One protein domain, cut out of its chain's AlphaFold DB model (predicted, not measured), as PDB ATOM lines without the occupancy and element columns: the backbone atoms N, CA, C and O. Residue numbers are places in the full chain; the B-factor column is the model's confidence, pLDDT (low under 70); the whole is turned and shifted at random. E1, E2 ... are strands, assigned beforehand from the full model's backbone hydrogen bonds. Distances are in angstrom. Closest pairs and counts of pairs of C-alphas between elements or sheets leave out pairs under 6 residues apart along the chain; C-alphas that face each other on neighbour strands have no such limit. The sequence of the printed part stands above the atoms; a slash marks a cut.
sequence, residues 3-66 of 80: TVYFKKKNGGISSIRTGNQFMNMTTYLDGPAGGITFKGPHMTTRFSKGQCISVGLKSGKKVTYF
ATOM      1  N   THR A   3      19.322 -12.452  -1.415       95.75
ATOM      2  CA  THR A   3      18.535 -12.262  -0.192       95.75
ATOM      3  C   THR A   3      18.928 -10.948   0.473       95.75
ATOM      4  O   THR A   3      20.111 -10.634   0.594       95.75
ATOM      5  N   VAL A   4      17.938 -10.160   0.880       96.12
ATOM      6  CA  VAL A   4      18.105  -8.881   1.575       96.12
ATOM      7  C   VAL A   4      17.226  -8.877   2.817       96.12
ATOM      8  O   VAL A   4      16.028  -9.151   2.740       96.12
ATOM      9  N   TYR A   5      17.824  -8.533   3.953       94.69
ATOM     10  CA  TYR A   5      17.146  -8.408   5.236       94.69
ATOM     11  C   TYR A   5      16.886  -6.936   5.525       94.69
ATOM     12  O   TYR A   5      17.803  -6.116   5.484       94.69
ATOM     13  N   PHE A   6      15.642  -6.603   5.845       92.44
ATOM     14  CA  PHE A   6      15.265  -5.273   6.300       92.44
ATOM     15  C   PHE A   6      15.119  -5.315   7.811       92.44
ATOM     16  O   PHE A   6      14.469  -6.211   8.349       92.44
ATOM     17  N   LYS A   7      15.740  -4.357   8.498       92.69
ATOM     18  CA  LYS A   7      15.717  -4.269   9.958       92.69
ATOM     19  C   LYS A   7      14.764  -3.170  10.421       92.69
ATOM     20  O   LYS A   7      14.552  -2.172   9.734       92.69
ATOM     21  N   LYS A   8      14.174  -3.374  11.590       88.56
ATOM     22  CA  LYS A   8      13.461  -2.378  12.387       88.56
ATOM     23  C   LYS A   8      14.473  -1.452  13.071       88.56
ATOM     24  O   LYS A   8      15.652  -1.781  13.184       88.56
ATOM     25  N   LYS A   9      13.984  -0.333  13.618       89.38
ATOM     26  CA  LYS A   9      14.798   0.606  14.414       89.38
ATOM     27  C   LYS A   9      15.464  -0.053  15.631       89.38
ATOM     28  O   LYS A   9      16.557   0.342  16.000       89.38
ATOM     29  N   ASN A  10      14.836  -1.077  16.213       90.19
ATOM     30  CA  ASN A  10      15.364  -1.831  17.355       90.19
ATOM     31  C   ASN A  10      16.301  -2.993  16.959       90.19
ATOM     32  O   ASN A  10      16.573  -3.863  17.778       90.19
ATOM     33  N   GLY A  11      16.739  -3.067  15.698       89.56
ATOM     34  CA  GLY A  11      17.659  -4.102  15.217       89.56
ATOM     35  C   GLY A  11      17.015  -5.441  14.833       89.56
ATOM     36  O   GLY A  11      17.652  -6.216  14.118       89.56
ATOM     37  N   GLY A  12      15.757  -5.699  15.214       90.31
ATOM     38  CA  GLY A  12      15.015  -6.893  14.787       90.31
ATOM     39  C   GLY A  12      14.709  -6.895  13.285       90.31
ATOM     40  O   GLY A  12      14.684  -5.843  12.648       90.31
ATOM     41  N   ILE A  13      14.452  -8.057  12.687       90.69
ATOM     42  CA  ILE A  13      14.109  -8.152  11.256       90.69
ATOM     43  C   ILE A  13      12.649  -7.716  11.054       90.69
ATOM     44  O   ILE A  13      11.767  -8.175  11.766       90.69
ATOM     45  N   SER A  14      12.389  -6.827  10.091       90.31
ATOM     46  CA  SER A  14      11.033  -6.413   9.688       90.31
ATOM     47  C   SER A  14      10.512  -7.231   8.508       90.31
ATOM     48  O   SER A  14       9.335  -7.594   8.446       90.31
ATOM     49  N   SER A  15      11.385  -7.516   7.542       92.19
ATOM     50  CA  SER A  15      11.054  -8.323   6.375       92.19
ATOM     51  C   SER A  15      12.296  -8.913   5.722       92.19
ATOM     52  O   SER A  15      13.412  -8.414   5.882       92.19
ATOM     53  N   ILE A  16      12.088  -9.981   4.962       95.06
ATOM     54  CA  ILE A  16      13.117 -10.663   4.182       95.06
ATOM     55  C   ILE A  16      12.670 -10.632   2.729       95.06
ATOM     56  O   ILE A  16      11.558 -11.063   2.422       95.06
ATOM     57  N   ARG A  17      13.518 -10.130   1.831       95.19
ATOM     58  CA  ARG A  17      13.291 -10.198   0.387       95.19
ATOM     59  C   ARG A  17      14.263 -11.176  -0.240       95.19
ATOM     60  O   ARG A  17      15.466 -11.004  -0.096       95.19
ATOM     61  N   THR A  18      13.742 -12.137  -0.985       96.50
ATOM     62  CA  THR A  18      14.530 -13.011  -1.852       96.50
ATOM     63  C   THR A  18      14.045 -12.880  -3.286       96.50
ATOM     64  O   THR A  18      12.852 -12.688  -3.528       96.50
ATOM     65  N   GLY A  19      14.954 -12.933  -4.250       94.00
ATOM     66  CA  GLY A  19      14.558 -12.831  -5.643       94.00
ATOM     67  C   GLY A  19      15.692 -12.834  -6.650       94.00
ATOM     68  O   GLY A  19      16.876 -13.027  -6.342       94.00
ATOM     69  N   ASN A  20      15.283 -12.619  -7.890       91.69
ATOM     70  CA  ASN A  20      16.125 -12.398  -9.052       91.69
ATOM     71  C   ASN A  20      15.515 -11.266  -9.907       91.69
ATOM     72  O   ASN A  20      14.605 -10.558  -9.472       91.69
ATOM     73  N   GLN A  21      16.019 -11.086 -11.128       87.31
ATOM     74  CA  GLN A  21      15.533 -10.053 -12.048       87.31
ATOM     75  C   GLN A  21      14.068 -10.233 -12.491       87.31
ATOM     76  O   GLN A  21      13.437  -9.268 -12.913       87.31
ATOM     77  N   PHE A  22      13.511 -11.439 -12.370       88.88
ATOM     78  CA  PHE A  22      12.164 -11.773 -12.835       88.88
ATOM     79  C   PHE A  22      11.134 -11.815 -11.708       88.88
ATOM     80  O   PHE A  22       9.971 -11.493 -11.925       88.88
ATOM     81  N   MET A  23      11.534 -12.208 -10.500       91.62
ATOM     82  CA  MET A  23      10.613 -12.362  -9.381       91.62
ATOM     83  C   MET A  23      11.283 -11.979  -8.070       91.62
ATOM     84  O   MET A  23      12.401 -12.395  -7.772       91.62
ATOM     85  N   ASN A  24      10.555 -11.218  -7.260       94.69
ATOM     86  CA  ASN A  24      10.913 -10.894  -5.892       94.69
ATOM     87  C   ASN A  24       9.799 -11.350  -4.954       94.69
ATOM     88  O   ASN A  24       8.645 -10.959  -5.121       94.69
ATOM     89  N   MET A  25      10.157 -12.120  -3.936       95.38
ATOM     90  CA  MET A  25       9.300 -12.472  -2.815       95.38
ATOM     91  C   MET A  25       9.749 -11.673  -1.594       95.38
ATOM     92  O   MET A  25      10.930 -11.671  -1.262       95.38
ATOM     93  N   THR A  26       8.835 -10.969  -0.929       95.00
ATOM     94  CA  THR A  26       9.104 -10.285   0.344       95.00
ATOM     95  C   THR A  26       8.179 -10.823   1.428       95.00
ATOM     96  O   THR A  26       6.962 -10.659   1.329       95.00
ATOM     97  N   THR A  27       8.752 -11.424   2.466       94.25
ATOM     98  CA  THR A  27       8.044 -11.928   3.649       94.25
ATOM     99  C   THR A  27       8.167 -10.916   4.775       94.25
ATOM    100  O   THR A  27       9.272 -10.511   5.124       94.25
ATOM    101  N   TYR A  28       7.039 -10.498   5.335       91.25
ATOM    102  CA  TYR A  28       6.952  -9.516   6.412       91.25
ATOM    103  C   TYR A  28       6.612 -10.268   7.690       91.25
ATOM    104  O   TYR A  28       5.596 -10.966   7.728       91.25
ATOM    105  N   LEU A  29       7.481 -10.150   8.693       85.31
ATOM    106  CA  LEU A  29       7.469 -11.031   9.862       85.31
ATOM    107  C   LEU A  29       6.509 -10.565  10.962       85.31
ATOM    108  O   LEU A  29       6.149 -11.361  11.819       85.31
ATOM    109  N   ASP A  30       6.059  -9.307  10.933       77.88
ATOM    110  CA  ASP A  30       5.363  -8.709  12.071       77.88
ATOM    111  C   ASP A  30       4.074  -7.962  11.737       77.88
ATOM    112  O   ASP A  30       3.937  -7.304  10.699       77.88
ATOM    113  N   GLY A  31       3.183  -7.970  12.732       66.88
ATOM    114  CA  GLY A  31       2.074  -7.036  12.882       66.88
ATOM    115  C   GLY A  31       0.892  -7.257  11.929       66.88
ATOM    116  O   GLY A  31       0.854  -8.217  11.157       66.88
ATOM    117  N   PRO A  32      -0.089  -6.335  11.932       62.66
ATOM    118  CA  PRO A  32      -1.234  -6.356  11.013       62.66
ATOM    119  C   PRO A  32      -0.840  -6.202   9.530       62.66
ATOM    120  O   PRO A  32      -1.681  -6.375   8.649       62.66
ATOM    121  N   ALA A  33       0.431  -5.888   9.252       62.62
ATOM    122  CA  ALA A  33       1.029  -5.831   7.923       62.62
ATOM    123  C   ALA A  33       1.815  -7.105   7.550       62.62
ATOM    124  O   ALA A  33       2.419  -7.127   6.480       62.62
ATOM    125  N   GLY A  34       1.806  -8.154   8.380       79.38
ATOM    126  CA  GLY A  34       2.437  -9.442   8.091       79.38
ATOM    127  C   GLY A  34       1.904 -10.110   6.816       79.38
ATOM    128  O   GLY A  34       0.808  -9.799   6.331       79.38
ATOM    129  N   GLY A  35       2.700 -11.021   6.253       89.06
ATOM    130  CA  GLY A  35       2.359 -11.775   5.042       89.06
ATOM    131  C   GLY A  35       3.402 -11.673   3.932       89.06
ATOM    132  O   GLY A  35       4.527 -11.223   4.155       89.06
ATOM    133  N   ILE A  36       3.036 -12.083   2.719       93.06
ATOM    134  CA  ILE A  36       3.975 -12.293   1.609       93.06
ATOM    135  C   ILE A  36       3.577 -11.431   0.413       93.06
ATOM    136  O   ILE A  36       2.408 -11.361   0.039       93.06
ATOM    137  N   THR A  37       4.550 -10.744  -0.180       93.31
ATOM    138  CA  THR A  37       4.390 -10.053  -1.463       93.31
ATOM    139  C   THR A  37       5.205 -10.772  -2.518       93.31
ATOM    140  O   THR A  37       6.417 -10.896  -2.357       93.31
ATOM    141  N   PHE A  38       4.568 -11.149  -3.618       94.62
ATOM    142  CA  PHE A  38       5.241 -11.559  -4.845       94.62
ATOM    143  C   PHE A  38       5.219 -10.391  -5.821       94.62
ATOM    144  O   PHE A  38       4.172  -9.787  -6.032       94.62
ATOM    145  N   LYS A  39       6.362 -10.047  -6.408       93.50
ATOM    146  CA  LYS A  39       6.486  -8.987  -7.408       93.50
ATOM    147  C   LYS A  39       7.291  -9.492  -8.594       93.50
ATOM    148  O   LYS A  39       8.489  -9.740  -8.464       93.50
ATOM    149  N   GLY A  40       6.628  -9.596  -9.734       92.44
ATOM    150  CA  GLY A  40       7.235  -9.818 -11.038       92.44
ATOM    151  C   GLY A  40       7.198  -8.563 -11.919       92.44
ATOM    152  O   GLY A  40       6.792  -7.489 -11.458       92.44
ATOM    153  N   PRO A  41       7.608  -8.673 -13.193       90.12
ATOM    154  CA  PRO A  41       7.653  -7.552 -14.130       90.12
ATOM    155  C   PRO A  41       6.268  -6.971 -14.448       90.12
ATOM    156  O   PRO A  41       6.141  -5.755 -14.594       90.12
ATOM    157  N   HIS A  42       5.237  -7.819 -14.510       89.94
ATOM    158  CA  HIS A  42       3.882  -7.430 -14.927       89.94
ATOM    159  C   HIS A  42       2.828  -7.546 -13.828       89.94
ATOM    160  O   HIS A  42       1.744  -6.987 -13.960       89.94
ATOM    161  N   MET A  43       3.137  -8.245 -12.736       91.25
ATOM    162  CA  MET A  43       2.169  -8.542 -11.689       91.25
ATOM    163  C   MET A  43       2.801  -8.423 -10.306       91.25
ATOM    164  O   MET A  43       3.957  -8.786 -10.094       91.25
ATOM    165  N   THR A  44       2.033  -7.911  -9.354       92.19
ATOM    166  CA  THR A  44       2.358  -7.922  -7.928       92.19
ATOM    167  C   THR A  44       1.179  -8.501  -7.164       92.19
ATOM    168  O   THR A  44       0.061  -8.069  -7.389       92.19
ATOM    169  N   THR A  45       1.405  -9.418  -6.235       93.06
ATOM    170  CA  THR A  45       0.340 -10.002  -5.412       93.06
ATOM    171  C   THR A  45       0.726  -9.921  -3.948       93.06
ATOM    172  O   THR A  45       1.870 -10.207  -3.588       93.06
ATOM    173  N   ARG A  46      -0.218  -9.525  -3.095       90.62
ATOM    174  CA  ARG A  46      -0.046  -9.424  -1.648       90.62
ATOM    175  C   ARG A  46      -0.985 -10.390  -0.947       90.62
ATOM    176  O   ARG A  46      -2.200 -10.289  -1.092       90.62
ATOM    177  N   PHE A  47      -0.407 -11.227  -0.101       89.56
ATOM    178  CA  PHE A  47      -1.127 -12.102   0.808       89.56
ATOM    179  C   PHE A  47      -0.942 -11.646   2.251       89.56
ATOM    180  O   PHE A  47       0.149 -11.223   2.643       89.56
ATOM    181  N   SER A  48      -1.995 -11.768   3.048       87.19
ATOM    182  CA  SER A  48      -1.955 -11.624   4.503       87.19
ATOM    183  C   SER A  48      -2.947 -12.607   5.116       87.19
ATOM    184  O   SER A  48      -4.042 -12.772   4.588       87.19
ATOM    185  N   LYS A  49      -2.557 -13.293   6.199       84.94
ATOM    186  CA  LYS A  49      -3.402 -14.280   6.903       84.94
ATOM    187  C   LYS A  49      -4.037 -15.338   5.977       84.94
ATOM    188  O   LYS A  49      -5.210 -15.656   6.105       84.94
ATOM    189  N   GLY A  50      -3.274 -15.836   5.003       81.06
ATOM    190  CA  GLY A  50      -3.752 -16.833   4.034       81.06
ATOM    191  C   GLY A  50      -4.666 -16.289   2.927       81.06
ATOM    192  O   GLY A  50      -5.018 -17.037   2.024       81.06
ATOM    193  N   GLN A  51      -5.012 -14.998   2.936       84.19
ATOM    194  CA  GLN A  51      -5.883 -14.382   1.932       84.19
ATOM    195  C   GLN A  51      -5.104 -13.457   0.997       84.19
ATOM    196  O   GLN A  51      -4.214 -12.720   1.428       84.19
ATOM    197  N   CYS A  52      -5.462 -13.462  -0.290       86.88
ATOM    198  CA  CYS A  52      -4.997 -12.456  -1.239       86.88
ATOM    199  C   CYS A  52      -5.707 -11.129  -0.943       86.88
ATOM    200  O   CYS A  52      -6.920 -11.021  -1.104       86.88
ATOM    201  N   ILE A  53      -4.957 -10.121  -0.498       86.50
ATOM    202  CA  ILE A  53      -5.508  -8.810  -0.128       86.50
ATOM    203  C   ILE A  53      -5.272  -7.744  -1.193       86.50
ATOM    204  O   ILE A  53      -5.889  -6.681  -1.127       86.50
ATOM    205  N   SER A  54      -4.363  -7.974  -2.145       86.25
ATOM    206  CA  SER A  54      -4.172  -7.063  -3.271       86.25
ATOM    207  C   SER A  54      -3.467  -7.720  -4.453       86.25
ATOM    208  O   SER A  54      -2.547  -8.516  -4.267       86.25
ATOM    209  N   VAL A  55      -3.863  -7.323  -5.662       89.88
ATOM    210  CA  VAL A  55      -3.191  -7.640  -6.926       89.88
ATOM    211  C   VAL A  55      -2.889  -6.329  -7.648       89.88
ATOM    212  O   VAL A  55      -3.738  -5.452  -7.716       89.88
ATOM    213  N   GLY A  56      -1.686  -6.177  -8.181       88.06
ATOM    214  CA  GLY A  56      -1.265  -5.067  -9.021       88.06
ATOM    215  C   GLY A  56      -0.897  -5.577 -10.404       88.06
ATOM    216  O   GLY A  56      -0.085  -6.494 -10.505       88.06
ATOM    217  N   LEU A  57      -1.453  -4.983 -11.454       89.00
ATOM    218  CA  LEU A  57      -1.140  -5.304 -12.846       89.00
ATOM    219  C   LEU A  57      -0.442  -4.113 -13.497       89.00
ATOM    220  O   LEU A  57      -0.938  -2.986 -13.441       89.00
ATOM    221  N   LYS A  58       0.719  -4.353 -14.107       84.56
ATOM    222  CA  LYS A  58       1.470  -3.340 -14.848       84.56
ATOM    223  C   LYS A  58       1.165  -3.461 -16.337       84.56
ATOM    224  O   LYS A  58       1.530  -4.457 -16.959       84.56
ATOM    225  N   SER A  59       0.577  -2.412 -16.903       81.69
ATOM    226  CA  SER A  59       0.367  -2.258 -18.343       81.69
ATOM    227  C   SER A  59       1.096  -1.004 -18.829       81.69
ATOM    228  O   SER A  59       0.846   0.114 -18.363       81.69
ATOM    229  N   GLY A  60       2.077  -1.191 -19.714       82.44
ATOM    230  CA  GLY A  60       2.996  -0.131 -20.128       82.44
ATOM    231  C   GLY A  60       3.737   0.493 -18.935       82.44
ATOM    232  O   GLY A  60       4.425  -0.194 -18.175       82.44
ATOM    233  N   LYS A  61       3.597   1.813 -18.764       82.94
ATOM    234  CA  LYS A  61       4.199   2.576 -17.652       82.94
ATOM    235  C   LYS A  61       3.281   2.713 -16.427       82.94
ATOM    236  O   LYS A  61       3.707   3.286 -15.429       82.94
ATOM    237  N   LYS A  62       2.044   2.205 -16.483       78.06
ATOM    238  CA  LYS A  62       1.047   2.344 -15.411       78.06
ATOM    239  C   LYS A  62       0.898   1.035 -14.634       78.06
ATOM    240  O   LYS A  62       0.981  -0.046 -15.211       78.06
ATOM    241  N   VAL A  63       0.680   1.140 -13.324       81.75
ATOM    242  CA  VAL A  63       0.330   0.007 -12.456       81.75
ATOM    243  C   VAL A  63      -1.053   0.263 -11.877       81.75
ATOM    244  O   VAL A  63      -1.270   1.297 -11.251       81.75
ATOM    245  N   THR A  64      -1.963  -0.682 -12.075       81.88
ATOM    246  CA  THR A  64      -3.311  -0.657 -11.504       81.88
ATOM    247  C   THR A  64      -3.369  -1.641 -10.350       81.88
ATOM    248  O   THR A  64      -3.022  -2.806 -10.532       81.88
ATOM    249  N   TYR A  65      -3.805  -1.188  -9.177       79.88
ATOM    250  CA  TYR A  65      -3.983  -2.036  -8.001       79.88
ATOM    251  C   TYR A  65      -5.460  -2.364  -7.784       79.88
ATOM    252  O   TYR A  65      -6.331  -1.521  -7.964       79.88
ATOM    253  N   PHE A  66      -5.711  -3.587  -7.337       82.25
ATOM    254  CA  PHE A  66      -6.991  -4.122  -6.901       82.25
ATOM    255  C   PHE A  66      -6.818  -4.646  -5.468       82.25
ATOM    256  O   PHE A  66      -5.748  -5.150  -5.116       82.25
TER     257      PHE A  66
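Overview. This is residues 3 to 66 of the 80 residues of an uncharacterized protein of Clostridium aceticum (UniProt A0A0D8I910). A single sheet of seven strands snakes back and forth from E1 to E7, twisted and curled like part of a barrel but left open, with edge strands E1 and E7 far from each other. Neither face is covered by a helix, and the tight or short turns between the strands lie at the ends of the strands. The printed part has 64 residues, with no named helix and seven named strands that follow the chain in the order E1, E2, E3, E4, E5, E6, E7, which is also their order across the sheet, all antiparallel. The class is all strand. The whole is only just compact, close to loose, with a radius of gyration of the C-alphas of 12.8 A, and elongated, with spans of 39 by 25 by 18 A.

Along the chain. The longest strand is E6, residues 51 to 59, 24.4 A from first to last C-alpha. Before it come E5, residues 43 to 48, 17.0 A long, and E4, residues 35 to 39, 13.4 A long. E3 is residues 24 to 28, 13.0 A long, and E2 is residues 13 to 19, 17.5 A long. E1, residues 3 to 7, is 13.2 A long and begins at C-alpha 3 at (18.535, -12.262, -0.192). E7, residues 62 to 66, is 13.4 A long and ends at C-alpha 66 at (-6.991, -4.122, -6.901). C-alpha 35, where E4 begins, is at (2.359, -11.775, 5.042).

Arrangement. The sheet is a meander, each strand the antiparallel neighbour of the one before, and each such pair is a hairpin. E4 has its centre 3.2 A from the mean of the C-alphas, the nearest of the strands. E4 and E5 run at 177 degrees, with N 38 and O 45 2.9 A apart, within hydrogen-bond range. E3 and E4 stand at 163 degrees, with N 26 and O 37 at 2.8 A. E2 and E3 stand at 164 degrees, with N 25 and O 18 at 2.8 A. At the edge strand E1, the angle to E2 is 162 degrees, and N 4 and O 17 are 2.8 A apart. On the other side of E4, E5 and E6 stand at 166 degrees, with N 56 and O 44 at 2.7 A. E6 and the edge strand E7 stand at 159 degrees; N 66 and O 55 are 2.7 A apart, and the C-alphas of Gly 56 and Tyr 65, which face each other, are 4.2 A apart. E1 and E7 are apart, as are, for instance, E2 and E6. From edge to edge the strands' lines turn by 68 degrees and the way across the sheet turns by 101 degrees; the twisted sheet has C-alphas up to 7.5 A off its best plane.

Size, cuts and confidence. The two C-alphas farthest apart are those of Asn 10 and Gly 60, at 39.5 A. The printed part has no cut. The link from E3 to E4, 6 residues, is short but not tight, the other links are tight, and no link is long. The mean pLDDT of the printed part is 88.0, and residues 31 to 33, in the link from E3 to E4, are under 70.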